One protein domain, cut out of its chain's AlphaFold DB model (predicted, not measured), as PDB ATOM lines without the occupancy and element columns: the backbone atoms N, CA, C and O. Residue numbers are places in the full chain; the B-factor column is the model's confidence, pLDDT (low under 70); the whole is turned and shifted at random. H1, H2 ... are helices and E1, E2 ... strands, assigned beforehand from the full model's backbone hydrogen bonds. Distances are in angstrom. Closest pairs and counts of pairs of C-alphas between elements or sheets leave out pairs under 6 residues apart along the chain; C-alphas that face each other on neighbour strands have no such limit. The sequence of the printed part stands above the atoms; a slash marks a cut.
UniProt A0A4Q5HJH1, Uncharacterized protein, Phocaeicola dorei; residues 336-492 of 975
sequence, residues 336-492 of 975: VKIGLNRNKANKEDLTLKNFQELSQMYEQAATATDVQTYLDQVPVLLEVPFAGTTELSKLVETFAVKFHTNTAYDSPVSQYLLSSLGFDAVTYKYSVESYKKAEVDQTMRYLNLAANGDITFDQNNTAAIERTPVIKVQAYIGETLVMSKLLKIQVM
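What this domain is: This is residues 336 to 492 of the 975 residues of an uncharacterized protein of Phocaeicola dorei (UniProt A0A4Q5HJH1). A strongly twisted, curled sheet of four strands, E2 E8 E7 E4, is partly covered on one face by the two-stranded sheet E1 E3, a small sandwich with crossed strands. The hairpin E5 E6 sits beside the edge strands E4 and E2, H1 only grazes the large sheet, and long loops reach both ends of the longest axis. The printed part has 157 residues, with named elements in the order E1 H1 E2 E3 H2 E4 E5 E6 E7 E8; the large sheet is mixed. The class is mixed, helices and strands, with under half of the residues in named elements. The whole is compact, radius of gyration of the C-alphas 16.5 A, but elongated, spanning 58 by 37 by 31 A.

How they stand to each other: E8, residues 480 to 492, bends by 55 degrees at residue 483. Its residues 480 to 488 pair with E7, residues 470 to 477, as an antiparallel hairpin, with N 473 and O 485 2.9 A apart. Its residues 488 to 492 pair with E2, residues 380 to 385, parallel, with N 490 and O 382 2.8 A apart. E4, residues 426 to 433, is antiparallel to E7, with N 429 and O 474 2.9 A apart. E1, residues 336 to 340, and E3, residues 396 to 400, are antiparallel, with N 337 and O 399 2.8 A apart. These two sheets form a sandwich, two sheets face to face, with best planes 29 degrees apart and strands at 39 degrees; the closest C-alphas of E1 and E8, Val 336 and Met 483, are 6.5 A apart. E5, residues 447 to 449, and E6, residues 454 to 457, form an antiparallel hairpin, with N 448 and O 456 2.9 A apart; the closest C-alphas of E4 and E5, Val 432 and Leu 449, are 7.3 A apart. H1, residues 368 to 377, only grazes the large sheet with residues 371 to 377; 5 of its 6 O i to N i+4 pairs are within hydrogen-bond range. H2, residues 418 to 421, is too short for such a pair and is not on that sheet.

Where its parts are: E1 begins at C-alpha 336 (-32.662, 14.746, -34.787). H1 is 14.7 A long, E4 22.0 A and E7 23.3 A. E8, 34.6 A long, ends at C-alpha 492 (-59.530, 25.767, -42.113).

The domain as a whole: The C-alphas farthest apart, of Thr 407 and Asn 460, are 60.1 A apart. The printed part has no cut. The links E1 to H1, E3 to H2, E4 to E5 and E6 to E7 are long. Mean pLDDT of the printed part is 90.8; residues 350 to 353 are under 70.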
ATOM      1  N   VAL A 336     -32.254  13.352 -34.604       95.06
ATOM      2  CA  VAL A 336     -32.662  14.746 -34.787       95.06
ATOM      3  C   VAL A 336     -34.065  14.789 -35.395       95.06
ATOM      4  O   VAL A 336     -34.333  14.252 -36.465       95.06
ATOM      5  N   LYS A 337     -35.004  15.464 -34.739       95.44
ATOM      6  CA  LYS A 337     -36.390  15.608 -35.194       95.44
ATOM      7  C   LYS A 337     -36.785  17.076 -35.313       95.44
ATOM      8  O   LYS A 337     -36.243  17.949 -34.643       95.44
ATOM      9  N   ILE A 338     -37.781  17.332 -36.158       96.38
ATOM     10  CA  ILE A 338     -38.462  18.625 -36.273       96.38
ATOM     11  C   ILE A 338     -39.890  18.423 -35.770       96.38
ATOM     12  O   ILE A 338     -40.518  17.423 -36.125       96.38
ATOM     13  N   GLY A 339     -40.410  19.344 -34.965       94.75
ATOM     14  CA  GLY A 339     -41.778  19.281 -34.457       94.75
ATOM     15  C   GLY A 339     -42.437  20.643 -34.318       94.75
ATOM     16  O   GLY A 339     -41.812  21.678 -34.541       94.75
ATOM     17  N   LEU A 340     -43.719  20.620 -33.962       94.25
ATOM     18  CA  LEU A 340     -44.524  21.805 -33.694       94.25
ATOM     19  C   LEU A 340     -44.685  22.039 -32.192       94.25
ATOM     20  O   LEU A 340     -44.922  21.104 -31.429       94.25
ATOM     21  N   ASN A 341     -44.647  23.304 -31.784       91.25
ATOM     22  CA  ASN A 341     -44.970  23.761 -30.426       91.25
ATOM     23  C   ASN A 341     -46.479  24.046 -30.220       91.25
ATOM     24  O   ASN A 341     -46.880  24.716 -29.263       91.25
ATOM     25  N   ARG A 342     -47.321  23.573 -31.144       89.69
ATOM     26  CA  ARG A 342     -48.786  23.666 -31.128       89.69
ATOM     27  C   ARG A 342     -49.382  22.302 -31.437       89.69
ATOM     28  O   ARG A 342     -48.734  21.476 -32.072       89.69
ATOM     29  N   ASN A 343     -50.626  22.093 -31.018       89.25
ATOM     30  CA  ASN A 343     -51.398  20.928 -31.436       89.25
ATOM     31  C   ASN A 343     -52.021  21.111 -32.829       89.25
ATOM     32  O   ASN A 343     -51.955  22.188 -33.428       89.25
ATOM     33  N   LYS A 344     -52.728  20.073 -33.299       89.94
ATOM     34  CA  LYS A 344     -53.445  20.082 -34.581       89.94
ATOM     35  C   LYS A 344     -54.320  21.321 -34.775       89.94
ATOM     36  O   LYS A 344     -54.304  21.877 -35.860       89.94
ATOM     37  N   ALA A 345     -55.039  21.782 -33.754       87.69
ATOM     38  CA  ALA A 345     -55.934  22.939 -33.851       87.69
ATOM     39  C   ALA A 345     -55.201  24.299 -33.806       87.69
ATOM     40  O   ALA A 345     -55.846  25.331 -33.613       87.69
ATOM     41  N   ASN A 346     -53.866  24.300 -33.929       88.25
ATOM     42  CA  ASN A 346     -52.991  25.463 -33.792       88.25
ATOM     43  C   ASN A 346     -53.152  26.185 -32.440       88.25
ATOM     44  O   ASN A 346     -53.163  27.413 -32.355       88.25
ATOM     45  N   LYS A 347     -53.323  25.416 -31.361       84.94
ATOM     46  CA  LYS A 347     -53.445  25.943 -29.997       84.94
ATOM     47  C   LYS A 347     -52.302  25.453 -29.128       84.94
ATOM     48  O   LYS A 347     -51.736  24.385 -29.363       84.94
ATOM     49  N   GLU A 348     -51.989  26.251 -28.113       81.81
ATOM     50  CA  GLU A 348     -51.185  25.774 -26.995       81.81
ATOM     51  C   GLU A 348     -51.930  24.641 -26.310       81.81
ATOM     52  O   GLU A 348     -53.097  24.771 -25.933       81.81
ATOM     53  N   ASP A 349     -51.255  23.509 -26.194       71.12
ATOM     54  CA  ASP A 349     -51.810  22.323 -25.583       71.12
ATOM     55  C   ASP A 349     -51.020  22.013 -24.324       71.12
ATOM     56  O   ASP A 349     -49.932  21.448 -24.369       71.12
ATOM     57  N   LEU A 350     -51.590  22.399 -23.184       60.97
ATOM     58  CA  LEU A 350     -50.986  22.193 -21.869       60.97
ATOM     59  C   LEU A 350     -50.898  20.703 -21.483       60.97
ATOM     60  O   LEU A 350     -50.270  20.368 -20.479       60.97
ATOM     61  N   THR A 351     -51.542  19.806 -22.243       58.66
ATOM     62  CA  THR A 351     -51.493  18.352 -22.017       58.66
ATOM     63  C   THR A 351     -50.390  17.669 -22.826       58.66
ATOM     64  O   THR A 351     -49.847  16.653 -22.380       58.66
ATOM     65  N   LEU A 352     -49.998  18.250 -23.965       58.25
ATOM     66  CA  LEU A 352     -48.795  17.871 -24.701       58.25
ATOM     67  C   LEU A 352     -47.577  18.412 -23.946       58.25
ATOM     68  O   LEU A 352     -47.206  19.572 -24.062       58.25
ATOM     69  N   LYS A 353     -46.926  17.547 -23.163       60.31
ATOM     70  CA  LYS A 353     -45.684  17.904 -22.452       60.31
ATOM     71  C   LYS A 353     -44.479  18.137 -23.385       60.31
ATOM     72  O   LYS A 353     -43.433  18.534 -22.895       60.31
ATOM     73  N   ASN A 354     -44.636  17.880 -24.689       81.19
ATOM     74  CA  ASN A 354     -43.594  17.722 -25.707       81.19
ATOM     75  C   ASN A 354     -44.066  18.284 -27.073       81.19
ATOM     76  O   ASN A 354     -45.269  18.383 -27.318       81.19
ATOM     77  N   PHE A 355     -43.133  18.584 -27.980       89.50
ATOM     78  CA  PHE A 355     -43.366  18.978 -29.373       89.50
ATOM     79  C   PHE A 355     -44.036  17.866 -30.195       89.50
ATOM     80  O   PHE A 355     -43.693  16.685 -30.089       89.50
ATOM     81  N   GLN A 356     -44.963  18.246 -31.076       91.62
ATOM     82  CA  GLN A 356     -45.616  17.330 -32.010       91.62
ATOM     83  C   GLN A 356     -44.681  17.041 -33.194       91.62
ATOM     84  O   GLN A 356     -44.504  17.893 -34.062       91.62
ATOM     85  N   GLU A 357     -44.069  15.853 -33.225       93.31
ATOM     86  CA  GLU A 357     -43.099  15.471 -34.263       93.31
ATOM     87  C   GLU A 357     -43.711  15.503 -35.676       93.31
ATOM     88  O   GLU A 357     -44.802  14.981 -35.918       93.31
ATOM     89  N   LEU A 358     -42.978  16.098 -36.621       96.50
ATOM     90  CA  LEU A 358     -43.302  16.089 -38.043       96.50
ATOM     91  C   LEU A 358     -43.024  14.725 -38.689       96.50
ATOM     92  O   LEU A 358     -42.170  13.946 -38.260       96.50
ATOM     93  N   SER A 359     -43.715  14.445 -39.793       96.44
ATOM     94  CA  SER A 359     -43.578  13.159 -40.479       96.44
ATOM     95  C   SER A 359     -42.227  13.031 -41.177       96.44
ATOM     96  O   SER A 359     -41.678  14.008 -41.683       96.44
ATOM     97  N   GLN A 360     -41.681  11.816 -41.193       93.69
ATOM     98  CA  GLN A 360     -40.430  11.495 -41.881       93.69
ATOM     99  C   GLN A 360     -40.500  11.876 -43.374       93.69
ATOM    100  O   GLN A 360     -41.576  11.940 -43.965       93.69
ATOM    101  N   MET A 361     -39.354  12.143 -44.000       93.06
ATOM    102  CA  MET A 361     -39.293  12.220 -45.463       93.06
ATOM    103  C   MET A 361     -39.449  10.828 -46.084       93.06
ATOM    104  O   MET A 361     -39.013   9.827 -45.512       93.06
ATOM    105  N   TYR A 362     -40.020  10.764 -47.284       93.31
ATOM    106  CA  TYR A 362     -39.923   9.567 -48.118       93.31
ATOM    107  C   TYR A 362     -38.454   9.281 -48.485       93.31
ATOM    108  O   TYR A 362     -37.607  10.179 -48.473       93.31
ATOM    109  N   GLU A 363     -38.136   8.024 -48.795       92.19
ATOM    110  CA  GLU A 363     -36.782   7.634 -49.209       92.19
ATOM    111  C   GLU A 363     -36.409   8.272 -50.557       92.19
ATOM    112  O   GLU A 363     -37.240   8.350 -51.462       92.19
ATOM    113  N   GLN A 364     -35.146   8.672 -50.737       88.31
ATOM    114  CA  GLN A 364     -34.672   9.312 -51.974       88.31
ATOM    115  C   GLN A 364     -34.845   8.421 -53.218       88.31
ATOM    116  O   GLN A 364     -34.967   8.924 -54.333       88.31
ATOM    117  N   ALA A 365     -34.843   7.097 -53.042       84.75
ATOM    118  CA  ALA A 365     -35.005   6.128 -54.124       84.75
ATOM    119  C   ALA A 365     -36.475   5.880 -54.526       84.75
ATOM    120  O   ALA A 365     -36.720   5.130 -55.473       84.75
ATOM    121  N   ALA A 366     -37.445   6.475 -53.821       89.88
ATOM    122  CA  ALA A 366     -38.867   6.273 -54.075       89.88
ATOM    123  C   ALA A 366     -39.281   6.785 -55.466       89.88
ATOM    124  O   ALA A 366     -38.856   7.852 -55.916       89.88
ATOM    125  N   THR A 367     -40.157   6.045 -56.156       93.00
ATOM    126  CA  THR A 367     -40.735   6.532 -57.415       93.00
ATOM    127  C   THR A 367     -41.756   7.638 -57.141       93.00
ATOM    128  O   THR A 367     -42.316   7.727 -56.050       93.00
ATOM    129  N   ALA A 368     -42.083   8.461 -58.144       90.38
ATOM    130  CA  ALA A 368     -43.102   9.505 -57.988       90.38
ATOM    131  C   ALA A 368     -44.460   8.961 -57.487       90.38
ATOM    132  O   ALA A 368     -45.162   9.648 -56.748       90.38
ATOM    133  N   THR A 369     -44.821   7.727 -57.855       91.56
ATOM    134  CA  THR A 369     -46.042   7.052 -57.381       91.56
ATOM    135  C   THR A 369     -45.948   6.676 -55.902       91.56
ATOM    136  O   THR A 369     -46.904   6.884 -55.151       91.56
ATOM    137  N   ASP A 370     -44.796   6.167 -55.467       94.38
ATOM    138  CA  ASP A 370     -44.560   5.798 -54.067       94.38
ATOM    139  C   ASP A 370     -44.569   7.041 -53.174       94.38
ATOM    140  O   ASP A 370     -45.179   7.028 -52.107       94.38
ATOM    141  N   VAL A 371     -43.992   8.150 -53.655       94.88
ATOM    142  CA  VAL A 371     -44.045   9.450 -52.973       94.88
ATOM    143  C   VAL A 371     -45.490   9.890 -52.758       94.88
ATOM    144  O   VAL A 371     -45.864  10.195 -51.633       94.88
ATOM    145  N   GLN A 372     -46.343   9.876 -53.789       94.94
ATOM    146  CA  GLN A 372     -47.752  10.264 -53.617       94.94
ATOM    147  C   GLN A 372     -48.504   9.340 -52.650       94.94
ATOM    148  O   GLN A 372     -49.300   9.818 -51.845       94.94
ATOM    149  N   THR A 373     -48.219   8.034 -52.694       95.00
ATOM    150  CA  THR A 373     -48.798   7.050 -51.765       95.00
ATOM    151  C   THR A 373     -48.385   7.347 -50.324       95.00
ATOM    152  O   THR A 373     -49.223   7.321 -49.423       95.00
ATOM    153  N   TYR A 374     -47.117   7.701 -50.111       96.38
ATOM    154  CA  TYR A 374     -46.592   8.111 -48.813       96.38
ATOM    155  C   TYR A 374     -47.232   9.418 -48.322       96.38
ATOM    156  O   TYR A 374     -47.758   9.468 -47.212       96.38
ATOM    157  N   LEU A 375     -47.273  10.460 -49.165       95.88
ATOM    158  CA  LEU A 375     -47.883  11.758 -48.842       95.88
ATOM    159  C   LEU A 375     -49.372  11.645 -48.483       95.88
ATOM    160  O   LEU A 375     -49.887  12.441 -47.690       95.88
ATOM    161  N   ASP A 376     -50.079  10.656 -49.037       93.69
ATOM    162  CA  ASP A 376     -51.474  10.398 -48.688       93.69
ATOM    163  C   ASP A 376     -51.647   9.934 -47.238       93.69
ATOM    164  O   ASP A 376     -52.606  10.339 -46.578       93.69
ATOM    165  N   GLN A 377     -50.686   9.155 -46.739       95.62
ATOM    166  CA  GLN A 377     -50.669   8.577 -45.394       95.62
ATOM    167  C   GLN A 377     -50.129   9.536 -44.327       95.62
ATOM    168  O   GLN A 377     -50.365   9.311 -43.140       95.62
ATOM    169  N   VAL A 378     -49.436  10.611 -44.725       95.81
ATOM    170  CA  VAL A 378     -48.949  11.640 -43.795       95.81
ATOM    171  C   VAL A 378     -50.137  12.246 -43.022       95.81
ATOM    172  O   VAL A 378     -51.086  12.733 -43.653       95.81
ATOM    173  N   PRO A 379     -50.115  12.240 -41.675       96.56
ATOM    174  CA  PRO A 379     -51.171  12.827 -40.857       96.56
ATOM    175  C   PRO A 379     -51.191  14.354 -40.967       96.56
ATOM    176  O   PRO A 379     -50.153  15.002 -41.077       96.56
ATOM    177  N   VAL A 380     -52.386  14.939 -40.875       96.31
ATOM    178  CA  VAL A 380     -52.542  16.389 -40.706       96.31
ATOM    179  C   VAL A 380     -52.125  16.761 -39.287       96.31
ATOM    180  O   VAL A 380     -52.769  16.333 -38.327       96.31
ATOM    181  N   LEU A 381     -51.084  17.583 -39.166       94.81
ATOM    182  CA  LEU A 381     -50.524  17.992 -37.875       94.81
ATOM    183  C   LEU A 381     -50.833  19.447 -37.511       94.81
ATOM    184  O   LEU A 381     -50.635  19.810 -36.361       94.81
ATOM    185  N   LEU A 382     -51.334  20.261 -38.445       94.62
ATOM    186  CA  LEU A 382     -51.635  21.672 -38.192       94.62
ATOM    187  C   LEU A 382     -52.818  22.170 -39.031       94.62
ATOM    188  O   LEU A 382     -52.841  22.037 -40.251       94.62
ATOM    189  N   GLU A 383     -53.791  22.779 -38.373       93.44
ATOM    190  CA  GLU A 383     -54.926  23.476 -38.965       93.44
ATOM    191  C   GLU A 383     -54.576  24.959 -39.138       93.44
ATOM    192  O   GLU A 383     -54.194  25.639 -38.187       93.44
ATOM    193  N   VAL A 384     -54.688  25.463 -40.365       91.50
ATOM    194  CA  VAL A 384     -54.232  26.807 -40.749       91.50
ATOM    195  C   VAL A 384     -55.415  27.619 -41.277       91.50
ATOM    196  O   VAL A 384     -56.128  27.117 -42.145       91.50
ATOM    197  N   PRO A 385     -55.650  28.857 -40.808       88.69
ATOM    198  CA  PRO A 385     -56.752  29.678 -41.294       88.69
ATOM    199  C   PRO A 385     -56.585  30.056 -42.774       88.69
ATOM    200  O   PRO A 385     -55.498  30.391 -43.237       88.69
ATOM    201  N   PHE A 386     -57.695  30.044 -43.511       87.06
ATOM    202  CA  PHE A 386     -57.768  30.454 -44.911       87.06
ATOM    203  C   PHE A 386     -57.492  31.953 -45.072       87.06
ATOM    204  O   PHE A 386     -56.860  32.349 -46.045       87.06
ATOM    205  N   ALA A 387     -57.942  32.778 -44.121       83.12
ATOM    206  CA  ALA A 387     -57.679  34.215 -44.107       83.12
ATOM    207  C   ALA A 387     -56.497  34.567 -43.194       83.12
ATOM    208  O   ALA A 387     -56.349  33.999 -42.113       83.12
ATOM    209  N   GLY A 388     -55.715  35.570 -43.600       86.12
ATOM    210  CA  GLY A 388     -54.542  36.041 -42.862       86.12
ATOM    211  C   GLY A 388     -53.263  35.270 -43.196       86.12
ATOM    212  O   GLY A 388     -53.163  34.638 -44.249       86.12
ATOM    213  N   THR A 389     -52.287  35.356 -42.293       92.12
ATOM    214  CA  THR A 389     -50.952  34.764 -42.442       92.12
ATOM    215  C   THR A 389     -50.632  33.898 -41.231       92.12
ATOM    216  O   THR A 389     -50.865  34.311 -40.098       92.12
ATOM    217  N   THR A 390     -50.099  32.697 -41.464       94.12
ATOM    218  CA  THR A 390     -49.571  31.824 -40.403       94.12
ATOM    219  C   THR A 390     -48.060  31.694 -40.540       94.12
ATOM    220  O   THR A 390     -47.579  31.241 -41.574       94.12
ATOM    221  N   GLU A 391     -47.325  32.087 -39.503       95.00
ATOM    222  CA  GLU A 391     -45.859  32.172 -39.502       95.00
ATOM    223  C   GLU A 391     -45.241  30.875 -38.950       95.00
ATOM    224  O   GLU A 391     -45.158  30.684 -37.734       95.00
ATOM    225  N   LEU A 392     -44.793  29.959 -39.819       94.44
ATOM    226  CA  LEU A 392     -44.231  28.671 -39.375       94.44
ATOM    227  C   LEU A 392     -42.966  28.806 -38.520       94.44
ATOM    228  O   LEU A 392     -42.715  27.953 -37.671       94.44
ATOM    229  N   SER A 393     -42.186  29.871 -38.711       90.81
ATOM    230  CA  SER A 393     -40.948  30.128 -37.964       90.81
ATOM    231  C   SER A 393     -41.156  30.276 -36.456       90.81
ATOM    232  O   SER A 393     -40.223  30.053 -35.693       90.81
ATOM    233  N   LYS A 394     -42.376  30.606 -36.012       92.31
ATOM    234  CA  LYS A 394     -42.746  30.672 -34.588       92.31
ATOM    235  C   LYS A 394     -43.293  29.357 -34.037       92.31
ATOM    236  O   LYS A 394     -43.517  29.248 -32.833       92.31
ATOM    237  N   LEU A 395     -43.587  28.399 -34.914       93.69
ATOM    238  CA  LEU A 395     -44.273  27.157 -34.563       93.69
ATOM    239  C   LEU A 395     -43.349  25.940 -34.597       93.69
ATOM    240  O   LEU A 395     -43.633  24.946 -33.934       93.69
ATOM    241  N   VAL A 396     -42.285  26.004 -35.395       94.62
ATOM    242  CA  VAL A 396     -41.372  24.895 -35.668       94.62
ATOM    243  C   VAL A 396     -40.160  24.947 -34.745       94.62
ATOM    244  O   VAL A 396     -39.511  25.980 -34.639       94.62
ATOM    245  N   GLU A 397     -39.828  23.801 -34.153       93.56
ATOM    246  CA  GLU A 397     -38.656  23.604 -33.294       93.56
ATOM    247  C   GLU A 397     -37.902  22.322 -33.682       93.56
ATOM    248  O   GLU A 397     -38.473  21.392 -34.269       93.56
ATOM    249  N   THR A 398     -36.612  22.245 -33.347       95.06
ATOM    250  CA  THR A 398     -35.769  21.057 -33.577       95.06
ATOM    251  C   THR A 398     -35.233  20.509 -32.263       95.06
ATOM    252  O   THR A 398     -34.706  21.242 -31.425       95.06
ATOM    253  N   PHE A 399     -35.354  19.197 -32.090       94.69
ATOM    254  CA  PHE A 399     -34.981  18.493 -30.868       94.69
ATOM    255  C   PHE A 399     -34.328  17.146 -31.189       94.69
ATOM    256  O   PHE A 399     -34.559  16.583 -32.254       94.69
ATOM    257  N   ALA A 400     -33.529  16.622 -30.267       94.81
ATOM    258  CA  ALA A 400     -33.027  15.255 -30.295       94.81
ATOM    259  C   ALA A 400     -33.951  14.345 -29.479       94.81
ATOM    260  O   ALA A 400     -34.407  14.741 -28.399       94.81
ATOM    261  N   VAL A 401     -34.216  13.128 -29.962       94.25
ATOM    262  CA  VAL A 401     -34.967  12.127 -29.180       94.25
ATOM    263  C   VAL A 401     -34.085  11.288 -28.267       94.25
ATOM    264  O   VAL A 401     -34.547  10.811 -27.227       94.25
ATOM    265  N   LYS A 402     -32.815  11.139 -28.640       92.69
ATOM    266  CA  LYS A 402     -31.802  10.398 -27.904       92.69
ATOM    267  C   LYS A 402     -30.420  10.999 -28.175       92.69
ATOM    268  O   LYS A 402     -30.197  11.619 -29.213       92.69
ATOM    269  N   PHE A 403     -29.510  10.835 -27.225       91.81
ATOM    270  CA  PHE A 403     -28.084  11.054 -27.400       91.81
ATOM    271  C   PHE A 403     -27.289   9.977 -26.662       91.81
ATOM    272  O   PHE A 403     -27.772   9.347 -25.712       91.81
ATOM    273  N   HIS A 404     -26.054   9.810 -27.106       88.31
ATOM    274  CA  HIS A 404     -25.128   8.781 -26.679       88.31
ATOM    275  C   HIS A 404     -23.836   9.401 -26.174       88.31
ATOM    276  O   HIS A 404     -23.409  10.476 -26.599       88.31
ATOM    277  N   THR A 405     -23.189   8.690 -25.263       85.56
ATOM    278  CA  THR A 405     -21.852   9.026 -24.783       85.56
ATOM    279  C   THR A 405     -20.994   7.771 -24.781       85.56
ATOM    280  O   THR A 405     -21.474   6.649 -24.606       85.56
ATOM    281  N   ASN A 406     -19.688   7.954 -24.892       74.19
ATOM    282  CA  ASN A 406     -18.714   6.867 -24.846       74.19
ATOM    283  C   ASN A 406     -18.606   6.162 -23.473       74.19
ATOM    284  O   ASN A 406     -17.941   5.136 -23.348       74.19
ATOM    285  N   THR A 407     -19.258   6.682 -22.429       71.88
ATOM    286  CA  THR A 407     -19.396   6.023 -21.117       71.88
ATOM    287  C   THR A 407     -20.491   4.949 -21.100       71.88
ATOM    288  O   THR A 407     -20.887   4.507 -20.026       71.88
ATOM    289  N   ALA A 408     -20.996   4.546 -22.274       73.06
ATOM    290  CA  ALA A 408     -22.163   3.677 -22.441       73.06
ATOM    291  C   ALA A 408     -23.442   4.247 -21.796       73.06
ATOM    292  O   ALA A 408     -24.368   3.503 -21.470       73.06
ATOM    293  N   TYR A 409     -23.488   5.571 -21.601       83.00
ATOM    294  CA  TYR A 409     -24.704   6.252 -21.186       83.00
ATOM    295  C   TYR A 409     -25.512   6.630 -22.422       83.00
ATOM    296  O   TYR A 409     -25.061   7.411 -23.264       83.00
ATOM    297  N   ASP A 410     -26.722   6.085 -22.454       87.69
ATOM    298  CA  ASP A 410     -27.776   6.383 -23.404       87.69
ATOM    299  C   ASP A 410     -28.828   7.232 -22.699       87.69
ATOM    300  O   ASP A 410     -29.411   6.811 -21.693       87.69
ATOM    301  N   SER A 411     -29.122   8.414 -23.237       89.88
ATOM    302  CA  SER A 411     -30.217   9.219 -22.703       89.88
ATOM    303  C   SER A 411     -31.547   8.460 -22.840       89.88
ATOM    304  O   SER A 411     -31.750   7.773 -23.850       89.88
ATOM    305  N   PRO A 412     -32.499   8.608 -21.904       88.62
ATOM    306  CA  PRO A 412     -33.839   8.082 -22.113       88.62
ATOM    307  C   PRO A 412     -34.489   8.772 -23.315       88.62
ATOM    308  O   PRO A 412     -34.285   9.970 -23.527       88.62
ATOM    309  N   VAL A 413     -35.303   8.017 -24.060       88.25
ATOM    310  CA  VAL A 413     -36.088   8.556 -25.177       88.25
ATOM    311  C   VAL A 413     -36.994   9.665 -24.648       88.25
ATOM    312  O   VAL A 413     -37.885   9.420 -23.832       88.25
ATOM    313  N   SER A 414     -36.733  10.888 -25.089       89.69
ATOM    314  CA  SER A 414     -37.422  12.099 -24.647       89.69
ATOM    315  C   SER A 414     -37.360  13.144 -25.762       89.69
ATOM    316  O   SER A 414     -37.160  12.792 -26.916       89.69
ATOM    317  N   GLN A 415     -37.571  14.420 -25.458       91.19
ATOM    318  CA  GLN A 415     -37.324  15.509 -26.395       91.19
ATOM    319  C   GLN A 415     -36.387  16.524 -25.759       91.19
ATOM    320  O   GLN A 415     -36.757  17.235 -24.826       91.19
ATOM    321  N   TYR A 416     -35.165  16.579 -26.277       91.19
ATOM    322  CA  TYR A 416     -34.136  17.513 -25.845       91.19
ATOM    323  C   TYR A 416     -33.985  18.579 -26.920       91.19
ATOM    324  O   TYR A 416     -33.564  18.274 -28.034       91.19
ATOM    325  N   LEU A 417     -34.346  19.825 -26.617       92.00
ATOM    326  CA  LEU A 417     -34.128  20.931 -27.551       92.00
ATOM    327  C   LEU A 417     -32.659  20.965 -27.973       92.00
ATOM    328  O   LEU A 417     -31.772  20.899 -27.120       92.00
ATOM    329  N   LEU A 418     -32.392  21.096 -29.271       92.75
ATOM    330  CA  LEU A 418     -31.015  21.092 -29.768       92.75
ATOM    331  C   LEU A 418     -30.181  22.226 -29.155       92.75
ATOM    332  O   LEU A 418     -29.026  22.010 -28.796       92.75
ATOM    333  N   SER A 419     -30.791  23.388 -28.919       89.06
ATOM    334  CA  SER A 419     -30.160  24.500 -28.201       89.06
ATOM    335  C   SER A 419     -29.748  24.134 -26.773       89.06
ATOM    336  O   SER A 419     -28.664  24.504 -26.337       89.06
ATOM    337  N   SER A 420     -30.558  23.349 -26.051       88.88
ATOM    338  CA  SER A 420     -30.218  22.887 -24.696       88.88
ATOM    339  C   SER A 420     -29.078  21.868 -24.668       88.88
ATOM    340  O   SER A 420     -28.418  21.711 -23.647       88.88
ATOM    341  N   LEU A 421     -28.837  21.194 -25.796       90.94
ATOM    342  CA  LEU A 421     -27.698  20.300 -25.989       90.94
ATOM    343  C   LEU A 421     -26.455  21.038 -26.506       90.94
ATOM    344  O   LEU A 421     -25.442  20.392 -26.742       90.94
ATOM    345  N   GLY A 422     -26.512  22.360 -26.703       90.69
ATOM    346  CA  GLY A 422     -25.385  23.159 -27.184       90.69
ATOM    347  C   GLY A 422     -25.329  23.359 -28.702       90.69
ATOM    348  O   GLY A 422     -24.346  23.887 -29.220       90.69
ATOM    349  N   PHE A 423     -26.360  22.976 -29.454       93.06
ATOM    350  CA  PHE A 423     -26.461  23.291 -30.882       93.06
ATOM    351  C   PHE A 423     -27.205  24.615 -31.082       93.06
ATOM    352  O   PHE A 423     -28.423  24.660 -31.259       93.06
ATOM    353  N   ASP A 424     -26.449  25.708 -31.032       82.75
ATOM    354  CA  ASP A 424     -26.970  27.056 -31.251       82.75
ATOM    355  C   ASP A 424     -27.264  27.325 -32.747       82.75
ATOM    356  O   ASP A 424     -26.675  26.710 -33.638       82.75
ATOM    357  N   ALA A 425     -28.144  28.297 -33.023       81.75
ATOM    358  CA  ALA A 425     -28.433  28.824 -34.367       81.75
ATOM    359  C   ALA A 425     -29.032  27.822 -35.381       81.75
ATOM    360  O   ALA A 425     -28.668  27.824 -36.560       81.75
ATOM    361  N   VAL A 426     -29.999  27.005 -34.945       92.00
ATOM    362  CA  VAL A 426     -30.835  26.230 -35.876       92.00
ATOM    363  C   VAL A 426     -31.644  27.193 -36.755       92.00
ATOM    364  O   VAL A 426     -32.325  28.086 -36.254       92.00
ATOM    365  N   THR A 427     -31.570  27.016 -38.071       94.56
ATOM    366  CA  THR A 427     -32.337  27.795 -39.053       94.56
ATOM    367  C   THR A 427     -33.186  26.881 -39.923       94.56
ATOM    368  O   THR A 427     -32.872  25.704 -40.105       94.56
ATOM    369  N   TYR A 428     -34.271  27.424 -40.473       95.56
ATOM    370  CA  TYR A 428     -35.242  26.653 -41.241       95.56
ATOM    371  C   TYR A 428     -35.347  27.145 -42.678       95.56
ATOM    372  O   TYR A 428     -35.383  28.348 -42.937       95.56
ATOM    373  N   LYS A 429     -35.453  26.200 -43.613       96.19
ATOM    374  CA  LYS A 429     -35.911  26.457 -44.981       96.19
ATOM    375  C   LYS A 429     -37.204  25.698 -45.226       96.19
ATOM    376  O   LYS A 429     -37.338  24.537 -44.833       96.19
ATOM    377  N   TYR A 430     -38.136  26.363 -45.897       97.06
ATOM    378  CA  TYR A 430     -39.455  25.827 -46.197       97.06
ATOM    379  C   TYR A 430     -39.644  25.729 -47.706       97.06
ATOM    380  O   TYR A 430     -39.331  26.663 -48.445       97.06
ATOM    381  N   SER A 431     -40.182  24.606 -48.167       95.69
ATOM    382  CA  SER A 431     -40.566  24.425 -49.566       95.69
ATOM    383  C   SER A 431     -41.854  23.622 -49.675       95.69
ATOM    384  O   SER A 431     -42.234  22.888 -48.768       95.69
ATOM    385  N   VAL A 432     -42.541  23.751 -50.802       95.75
ATOM    386  CA  VAL A 432     -43.775  23.007 -51.077       95.75
ATOM    387  C   VAL A 432     -43.468  21.631 -51.667       95.75
ATOM    388  O   VAL A 432     -42.574  21.503 -52.500       95.75
ATOM    389  N   GLU A 433     -44.233  20.613 -51.268       95.44
ATOM    390  CA  GLU A 433     -44.200  19.279 -51.883       95.44
ATOM    391  C   GLU A 433     -45.498  19.045 -52.665       95.44
ATOM    392  O   GLU A 433     -46.606  19.170 -52.129       95.44
ATOM    393  N   SER A 434     -45.369  18.718 -53.955       95.06
ATOM    394  CA  SER A 434     -46.510  18.441 -54.838       95.06
ATOM    395  C   SER A 434     -47.289  17.231 -54.321       95.06
ATOM    396  O   SER A 434     -46.750  16.126 -54.252       95.06
ATOM    397  N   TYR A 435     -48.563  17.427 -53.979       96.31
ATOM    398  CA  TYR A 435     -49.436  16.371 -53.461       96.31
ATOM    399  C   TYR A 435     -50.724  16.317 -54.278       96.31
ATOM    400  O   TYR A 435     -51.611  17.159 -54.146       96.31
ATOM    401  N   LYS A 436     -50.833  15.322 -55.154       92.69
ATOM    402  CA  LYS A 436     -51.945  15.140 -56.086       92.69
ATOM    403  C   LYS A 436     -52.982  14.203 -55.488       92.69
ATOM    404  O   LYS A 436     -52.735  13.016 -55.303       92.69
ATOM    405  N   LYS A 437     -54.184  14.726 -55.256       89.06
ATOM    406  CA  LYS A 437     -55.341  13.952 -54.792       89.06
ATOM    407  C   LYS A 437     -56.623  14.537 -55.357       89.06
ATOM    408  O   LYS A 437     -56.735  15.752 -55.486       89.06
ATOM    409  N   ALA A 438     -57.590  13.674 -55.671       82.44
ATOM    410  CA  ALA A 438     -58.867  14.082 -56.263       82.44
ATOM    411  C   ALA A 438     -58.669  14.998 -57.491       82.44
ATOM    412  O   ALA A 438     -59.224  16.091 -57.559       82.44
ATOM    413  N   GLU A 439     -57.811  14.554 -58.420       86.94
ATOM    414  CA  GLU A 439     -57.519  15.198 -59.718       86.94
ATOM    415  C   GLU A 439     -56.821  16.569 -59.662       86.94
ATOM    416  O   GLU A 439     -56.505  17.143 -60.705       86.94
ATOM    417  N   VAL A 440     -56.515  17.089 -58.471       90.75
ATOM    418  CA  VAL A 440     -55.829  18.376 -58.297       90.75
ATOM    419  C   VAL A 440     -54.617  18.245 -57.382       90.75
ATOM    420  O   VAL A 440     -54.558  17.373 -56.514       90.75
ATOM    421  N   ASP A 441     -53.643  19.133 -57.564       94.12
ATOM    422  CA  ASP A 441     -52.554  19.293 -56.604       94.12
ATOM    423  C   ASP A 441     -53.057  20.102 -55.404       94.12
ATOM    424  O   ASP A 441     -53.426  21.267 -55.540       94.12
ATOM    425  N   GLN A 442     -53.122  19.462 -54.242       92.50
ATOM    426  CA  GLN A 442     -53.595  20.049 -52.993       92.50
ATOM    427  C   GLN A 442     -52.627  21.119 -52.467       92.50
ATOM    428  O   GLN A 442     -53.068  22.028 -51.769       92.50
ATOM    429  N   THR A 443     -51.336  21.028 -52.803       95.50
ATOM    430  CA  THR A 443     -50.300  21.960 -52.348       95.50
ATOM    431  C   THR A 443     -50.100  23.076 -53.368       95.50
ATOM    432  O   THR A 443     -50.435  24.226 -53.101       95.50
ATOM    433  N   MET A 444     -49.625  22.738 -54.569       94.25
ATOM    434  CA  MET A 444     -49.138  23.701 -55.570       94.25
ATOM    435  C   MET A 444     -50.226  24.637 -56.100       94.25
ATOM    436  O   MET A 444     -49.921  25.710 -56.612       94.25
ATOM    437  N   ARG A 445     -51.498  24.222 -56.037       92.50
ATOM    438  CA  ARG A 445     -52.625  25.012 -56.551       92.50
ATOM    439  C   ARG A 445     -53.170  26.017 -55.539       92.50
ATOM    440  O   ARG A 445     -53.789  26.995 -55.953       92.50
ATOM    441  N   TYR A 446     -53.033  25.735 -54.246       93.50
ATOM    442  CA  TYR A 446     -53.786  26.432 -53.202       93.50
ATOM    443  C   TYR A 446     -52.892  27.160 -52.200       93.50
ATOM    444  O   TYR A 446     -53.277  28.229 -51.738       93.50
ATOM    445  N   LEU A 447     -51.724  26.607 -51.869       95.69
ATOM    446  CA  LEU A 447     -50.821  27.157 -50.862       95.69
ATOM    447  C   LEU A 447     -49.861  28.186 -51.474       95.69
ATOM    448  O   LEU A 447     -49.083  27.853 -52.366       95.69
ATOM    449  N   ASN A 448     -49.842  29.396 -50.914       96.12
ATOM    450  CA  ASN A 448     -48.773  30.367 -51.127       96.12
ATOM    451  C   ASN A 448     -47.835  30.337 -49.912       96.12
ATOM    452  O   ASN A 448     -48.225  30.745 -48.817       96.12
ATOM    453  N   LEU A 449     -46.610  29.849 -50.111       96.81
ATOM    454  CA  LEU A 449     -45.584  29.736 -49.072       96.81
ATOM    455  C   LEU A 449     -44.444  30.721 -49.348       96.81
ATOM    456  O   LEU A 449     -43.798  30.645 -50.395       96.81
ATOM    457  N   ALA A 450     -44.186  31.633 -48.414       95.50
ATOM    458  CA  ALA A 450     -43.044  32.539 -48.480       95.50
ATOM    459  C   ALA A 450     -41.757  31.879 -47.952       95.50
ATOM    460  O   ALA A 450     -41.793  30.899 -47.208       95.50
ATOM    461  N   ALA A 451     -40.597  32.443 -48.307       91.62
ATOM    462  CA  ALA A 451     -39.287  31.887 -47.947       91.62
ATOM    463  C   ALA A 451     -39.022  31.833 -46.428       91.62
ATOM    464  O   ALA A 451     -38.284  30.967 -45.965       91.62
ATOM    465  N   ASN A 452     -39.634  32.733 -45.655       89.31
ATOM    466  CA  ASN A 452     -39.568  32.780 -44.190       89.31
ATOM    467  C   ASN A 452     -40.539  31.802 -43.494       89.31
ATOM    468  O   ASN A 452     -40.559  31.746 -42.265       89.31
ATOM    469  N   GLY A 453     -41.333  31.042 -44.259       92.81
ATOM    470  CA  GLY A 453     -42.313  30.093 -43.733       92.81
ATOM    471  C   GLY A 453     -43.726  30.652 -43.575       92.81
ATOM    472  O   GLY A 453     -44.573  29.964 -43.007       92.81
ATOM    473  N   ASP A 454     -44.006  31.860 -44.072       95.94
ATOM    474  CA  ASP A 454     -45.354  32.422 -44.005       95.94
ATOM    475  C   ASP A 454     -46.295  31.703 -44.971       95.94
ATOM    476  O   ASP A 454     -46.064  31.638 -46.183       95.94
ATOM    477  N   ILE A 455     -47.382  31.179 -44.417       96.25
ATOM    478  CA  ILE A 455     -48.452  30.510 -45.148       96.25
ATOM    479  C   ILE A 455     -49.583  31.504 -45.411       96.25
ATOM    480  O   ILE A 455     -50.114  32.106 -44.474       96.25
ATOM    481  N   THR A 456     -49.987  31.623 -46.678       94.94
ATOM    482  CA  THR A 456     -51.152  32.405 -47.122       94.94
ATOM    483  C   THR A 456     -51.942  31.674 -48.213       94.94
ATOM    484  O   THR A 456     -51.450  30.733 -48.843       94.94
ATOM    485  N   PHE A 457     -53.177  32.121 -48.459       93.06
ATOM    486  CA  PHE A 457     -54.067  31.583 -49.494       93.06
ATOM    487  C   PHE A 457     -54.701  32.720 -50.304       93.06
ATOM    488  O   PHE A 457     -54.949  33.808 -49.775       93.06
ATOM    489  N   ASP A 458     -54.988  32.480 -51.588       89.75
ATOM    490  CA  ASP A 458     -55.777  33.416 -52.399       89.75
ATOM    491  C   ASP A 458     -57.217  33.461 -51.880       89.75
ATOM    492  O   ASP A 458     -57.961  32.485 -51.987       89.75
ATOM    493  N   GLN A 459     -57.614  34.618 -51.346       84.06
ATOM    494  CA  GLN A 459     -58.921  34.826 -50.719       84.06
ATOM    495  C   GLN A 459     -60.094  34.670 -51.699       84.06
ATOM    496  O   GLN A 459     -61.221  34.424 -51.267       84.06
ATOM    497  N   ASN A 460     -59.846  34.757 -53.009       82.50
ATOM    498  CA  ASN A 460     -60.865  34.524 -54.034       82.50
ATOM    499  C   ASN A 460     -61.035  33.034 -54.381       82.50
ATOM    500  O   ASN A 460     -62.031  32.655 -54.997       82.50
ATOM    501  N   ASN A 461     -60.094  32.171 -53.985       85.56
ATOM    502  CA  ASN A 461     -60.087  30.747 -54.313       85.56
ATOM    503  C   ASN A 461     -60.550  29.894 -53.122       85.56
ATOM    504  O   ASN A 461     -59.785  29.146 -52.511       85.56
ATOM    505  N   THR A 462     -61.843  29.970 -52.809       82.62
ATOM    506  CA  THR A 462     -62.457  29.242 -51.682       82.62
ATOM    507  C   THR A 462     -62.379  27.716 -51.802       82.62
ATOM    508  O   THR A 462     -62.534  27.020 -50.803       82.62
ATOM    509  N   ALA A 463     -62.059  27.172 -52.983       84.00
ATOM    510  CA  ALA A 463     -61.810  25.741 -53.175       84.00
ATOM    511  C   ALA A 463     -60.555  25.223 -52.435       84.00
ATOM    512  O   ALA A 463     -60.335  24.007 -52.411       84.00
ATOM    513  N   ALA A 464     -59.747  26.126 -51.862       87.56
ATOM    514  CA  ALA A 464     -58.631  25.825 -50.967       87.56
ATOM    515  C   ALA A 464     -59.071  25.349 -49.570       87.56
ATOM    516  O   ALA A 464     -58.308  24.663 -48.901       87.56
ATOM    517  N   ILE A 465     -60.275  25.708 -49.116       88.00
ATOM    518  CA  ILE A 465     -60.783  25.328 -47.789       88.00
ATOM    519  C   ILE A 465     -60.924  23.798 -47.711       88.00
ATOM    520  O   ILE A 465     -61.305  23.155 -48.687       88.00
ATOM    521  N   GLU A 466     -60.566  23.223 -46.562       88.19
ATOM    522  CA  GLU A 466     -60.480  21.780 -46.269       88.19
ATOM    523  C   GLU A 466     -59.423  21.000 -47.070       88.19
ATOM    524  O   GLU A 466     -59.249  19.795 -46.866       88.19
ATOM    525  N   ARG A 467     -58.656  21.664 -47.943       92.69
ATOM    526  CA  ARG A 467     -57.521  21.042 -48.638       92.69
ATOM    527  C   ARG A 467     -56.392  20.748 -47.657       92.69
ATOM    528  O   ARG A 467     -56.275  21.388 -46.611       92.69
ATOM    529  N   THR A 468     -55.539  19.786 -48.018       95.44
ATOM    530  CA  THR A 468     -54.425  19.339 -47.164       95.44
ATOM    531  C   THR A 468     -53.043  19.474 -47.823       95.44
ATOM    532  O   THR A 468     -52.447  18.468 -48.211       95.44
ATOM    533  N   PRO A 469     -52.535  20.712 -47.998       96.75
ATOM    534  CA  PRO A 469     -51.184  20.967 -48.501       96.75
ATOM    535  C   PRO A 469     -50.086  20.277 -47.682       96.75
ATOM    536  O   PRO A 469     -50.214  20.106 -46.467       96.75
ATOM    537  N   VAL A 470     -48.974  19.956 -48.344       97.94
ATOM    538  CA  VAL A 470     -47.765  19.398 -47.720       97.94
ATOM    539  C   VAL A 470     -46.588  20.358 -47.887       97.94
ATOM    540  O   VAL A 470     -46.271  20.801 -48.990       97.94
ATOM    541  N   ILE A 471     -45.923  20.649 -46.776       98.06
ATOM    542  CA  ILE A 471     -44.754  21.519 -46.684       98.06
ATOM    543  C   ILE A 471     -43.564  20.669 -46.248       98.06
ATOM    544  O   ILE A 471     -43.647  19.929 -45.269       98.06
ATOM    545  N   LYS A 472     -42.448  20.795 -46.955       96.88
ATOM    546  CA  LYS A 472     -41.154  20.286 -46.518       96.88
ATOM    547  C   LYS A 472     -40.468  21.332 -45.650       96.88
ATOM    548  O   LYS A 472     -40.360  22.499 -46.027       96.88
ATOM    549  N   VAL A 473     -39.999  20.884 -44.492       97.62
ATOM    550  CA  VAL A 473     -39.288  21.688 -43.503       97.62
ATOM    551  C   VAL A 473     -37.884  21.125 -43.360       97.62
ATOM    552  O   VAL A 473     -37.716  19.949 -43.043       97.62
ATOM    553  N   GLN A 474     -36.880  21.960 -43.606       96.44
ATOM    554  CA  GLN A 474     -35.469  21.590 -43.550       96.44
ATOM    555  C   GLN A 474     -34.784  22.379 -42.437       96.44
ATOM    556  O   GLN A 474     -34.827  23.609 -42.455       96.44
ATOM    557  N   ALA A 475     -34.161  21.684 -41.489       95.81
ATOM    558  CA  ALA A 475     -33.407  22.276 -40.391       95.81
ATOM    559  C   ALA A 475     -31.908  22.278 -40.714       95.81
ATOM    560  O   ALA A 475     -31.343  21.249 -41.092       95.81
ATOM    561  N   TYR A 476     -31.272  23.429 -40.537       94.56
ATOM    562  CA  TYR A 476     -29.848  23.647 -40.764       94.56
ATOM    563  C   TYR A 476     -29.177  24.129 -39.486       94.56
ATOM    564  O   TYR A 476     -29.745  24.945 -38.762       94.56
ATOM    565  N   ILE A 477     -27.945  23.687 -39.251       93.00
ATOM    566  CA  ILE A 477     -27.050  24.286 -38.257       93.00
ATOM    567  C   ILE A 477     -25.831  24.803 -39.014       93.00
ATOM    568  O   ILE A 477     -25.089  24.034 -39.629       93.00
ATOM    569  N   GLY A 478     -25.660  26.126 -39.024       88.62
ATOM    570  CA  GLY A 478     -24.754  26.776 -39.970       88.62
ATOM    571  C   GLY A 478     -25.177  26.487 -41.415       88.62
ATOM    572  O   GLY A 478     -26.311  26.761 -41.801       88.62
ATOM    573  N   GLU A 479     -24.272  25.922 -42.211       90.00
ATOM    574  CA  GLU A 479     -24.530  25.554 -43.612       90.00
ATOM    575  C   GLU A 479     -24.964  24.088 -43.785       90.00
ATOM    576  O   GLU A 479     -25.400  23.693 -44.867       90.00
ATOM    577  N   THR A 480     -24.886  23.279 -42.725       92.19
ATOM    578  CA  THR A 480     -25.138  21.836 -42.786       92.19
ATOM    579  C   THR A 480     -26.622  21.531 -42.610       92.19
ATOM    580  O   THR A 480     -27.222  21.902 -41.599       92.19
ATOM    581  N   LEU A 481     -27.215  20.829 -43.581       93.94
ATOM    582  CA  LEU A 481     -28.561  20.263 -43.467       93.94
ATOM    583  C   LEU A 481     -28.523  19.096 -42.483       93.94
ATOM    584  O   LEU A 481     -27.884  18.088 -42.765       93.94
ATOM    585  N   VAL A 482     -29.217  19.221 -41.354       93.62
ATOM    586  CA  VAL A 482     -29.210  18.170 -40.326       93.62
ATOM    587  C   VAL A 482     -30.435  17.272 -40.394       93.62
ATOM    588  O   VAL A 482     -30.325  16.087 -40.100       93.62
ATOM    589  N   MET A 483     -31.588  17.806 -40.807       94.38
ATOM    590  CA  MET A 483     -32.841  17.054 -40.860       94.38
ATOM    591  C   MET A 483     -33.832  17.673 -41.849       94.38
ATOM    592  O   MET A 483     -33.959  18.895 -41.931       94.38
ATOM    593  N   SER A 484     -34.589  16.825 -42.543       95.50
ATOM    594  CA  SER A 484     -35.723  17.217 -43.388       95.50
ATOM    595  C   SER A 484     -36.954  16.418 -42.965       95.50
ATOM    596  O   SER A 484     -36.876  15.198 -42.813       95.50
ATOM    597  N   LYS A 485     -38.094  17.090 -42.791       96.88
ATOM    598  CA  LYS A 485     -39.378  16.485 -42.401       96.88
ATOM    599  C   LYS A 485     -40.536  17.075 -43.209       96.88
ATOM    600  O   LYS A 485     -40.420  18.147 -43.803       96.88
ATOM    601  N   LEU A 486     -41.671  16.384 -43.194       97.88
ATOM    602  CA  LEU A 486     -42.910  16.795 -43.847       97.88
ATOM    603  C   LEU A 486     -43.958  17.245 -42.829       97.88
ATOM    604  O   LEU A 486     -44.284  16.535 -41.875       97.88
ATOM    605  N   LEU A 487     -44.538  18.409 -43.095       98.12
ATOM    606  CA  LEU A 487     -45.691  18.964 -42.404       98.12
ATOM    607  C   LEU A 487     -46.886  18.967 -43.359       98.12
ATOM    608  O   LEU A 487     -46.916  19.731 -44.322       98.12
ATOM    609  N   LYS A 488     -47.899  18.146 -43.076       97.75
ATOM    610  CA  LYS A 488     -49.197  18.250 -43.748       97.75
ATOM    611  C   LYS A 488     -50.123  19.126 -42.920       97.75
ATOM    612  O   LYS A 488     -50.358  18.857 -41.737       97.75
ATOM    613  N   ILE A 489     -50.638  20.167 -43.556       97.00
ATOM    614  CA  ILE A 489     -51.578  21.106 -42.952       97.00
ATOM    615  C   ILE A 489     -53.001  20.816 -43.430       97.00
ATOM    616  O   ILE A 489     -53.196  20.101 -44.410       97.00
ATOM    617  N   GLN A 490     -53.998  21.381 -42.761       94.94
ATOM    618  CA  GLN A 490     -55.376  21.437 -43.243       94.94
ATOM    619  C   GLN A 490     -55.837  22.887 -43.253       94.94
ATOM    620  O   GLN A 490     -55.754  23.582 -42.243       94.94
ATOM    621  N   VAL A 491     -56.313  23.346 -44.406       91.69
ATOM    622  CA  VAL A 491     -56.808  24.714 -44.553       91.69
ATOM    623  C   VAL A 491     -58.183  24.796 -43.909       91.69
ATOM    624  O   VAL A 491     -59.148  24.205 -44.392       91.69
ATOM    625  N   MET A 492     -58.284  25.534 -42.820       84.50
ATOM    626  CA  MET A 492     -59.530  25.767 -42.113       84.50
ATOM    627  C   MET A 492     -60.094  27.112 -42.518       84.50
ATOM    628  O   MET A 492     -59.376  28.099 -42.645       84.50
TER     629      MET A 492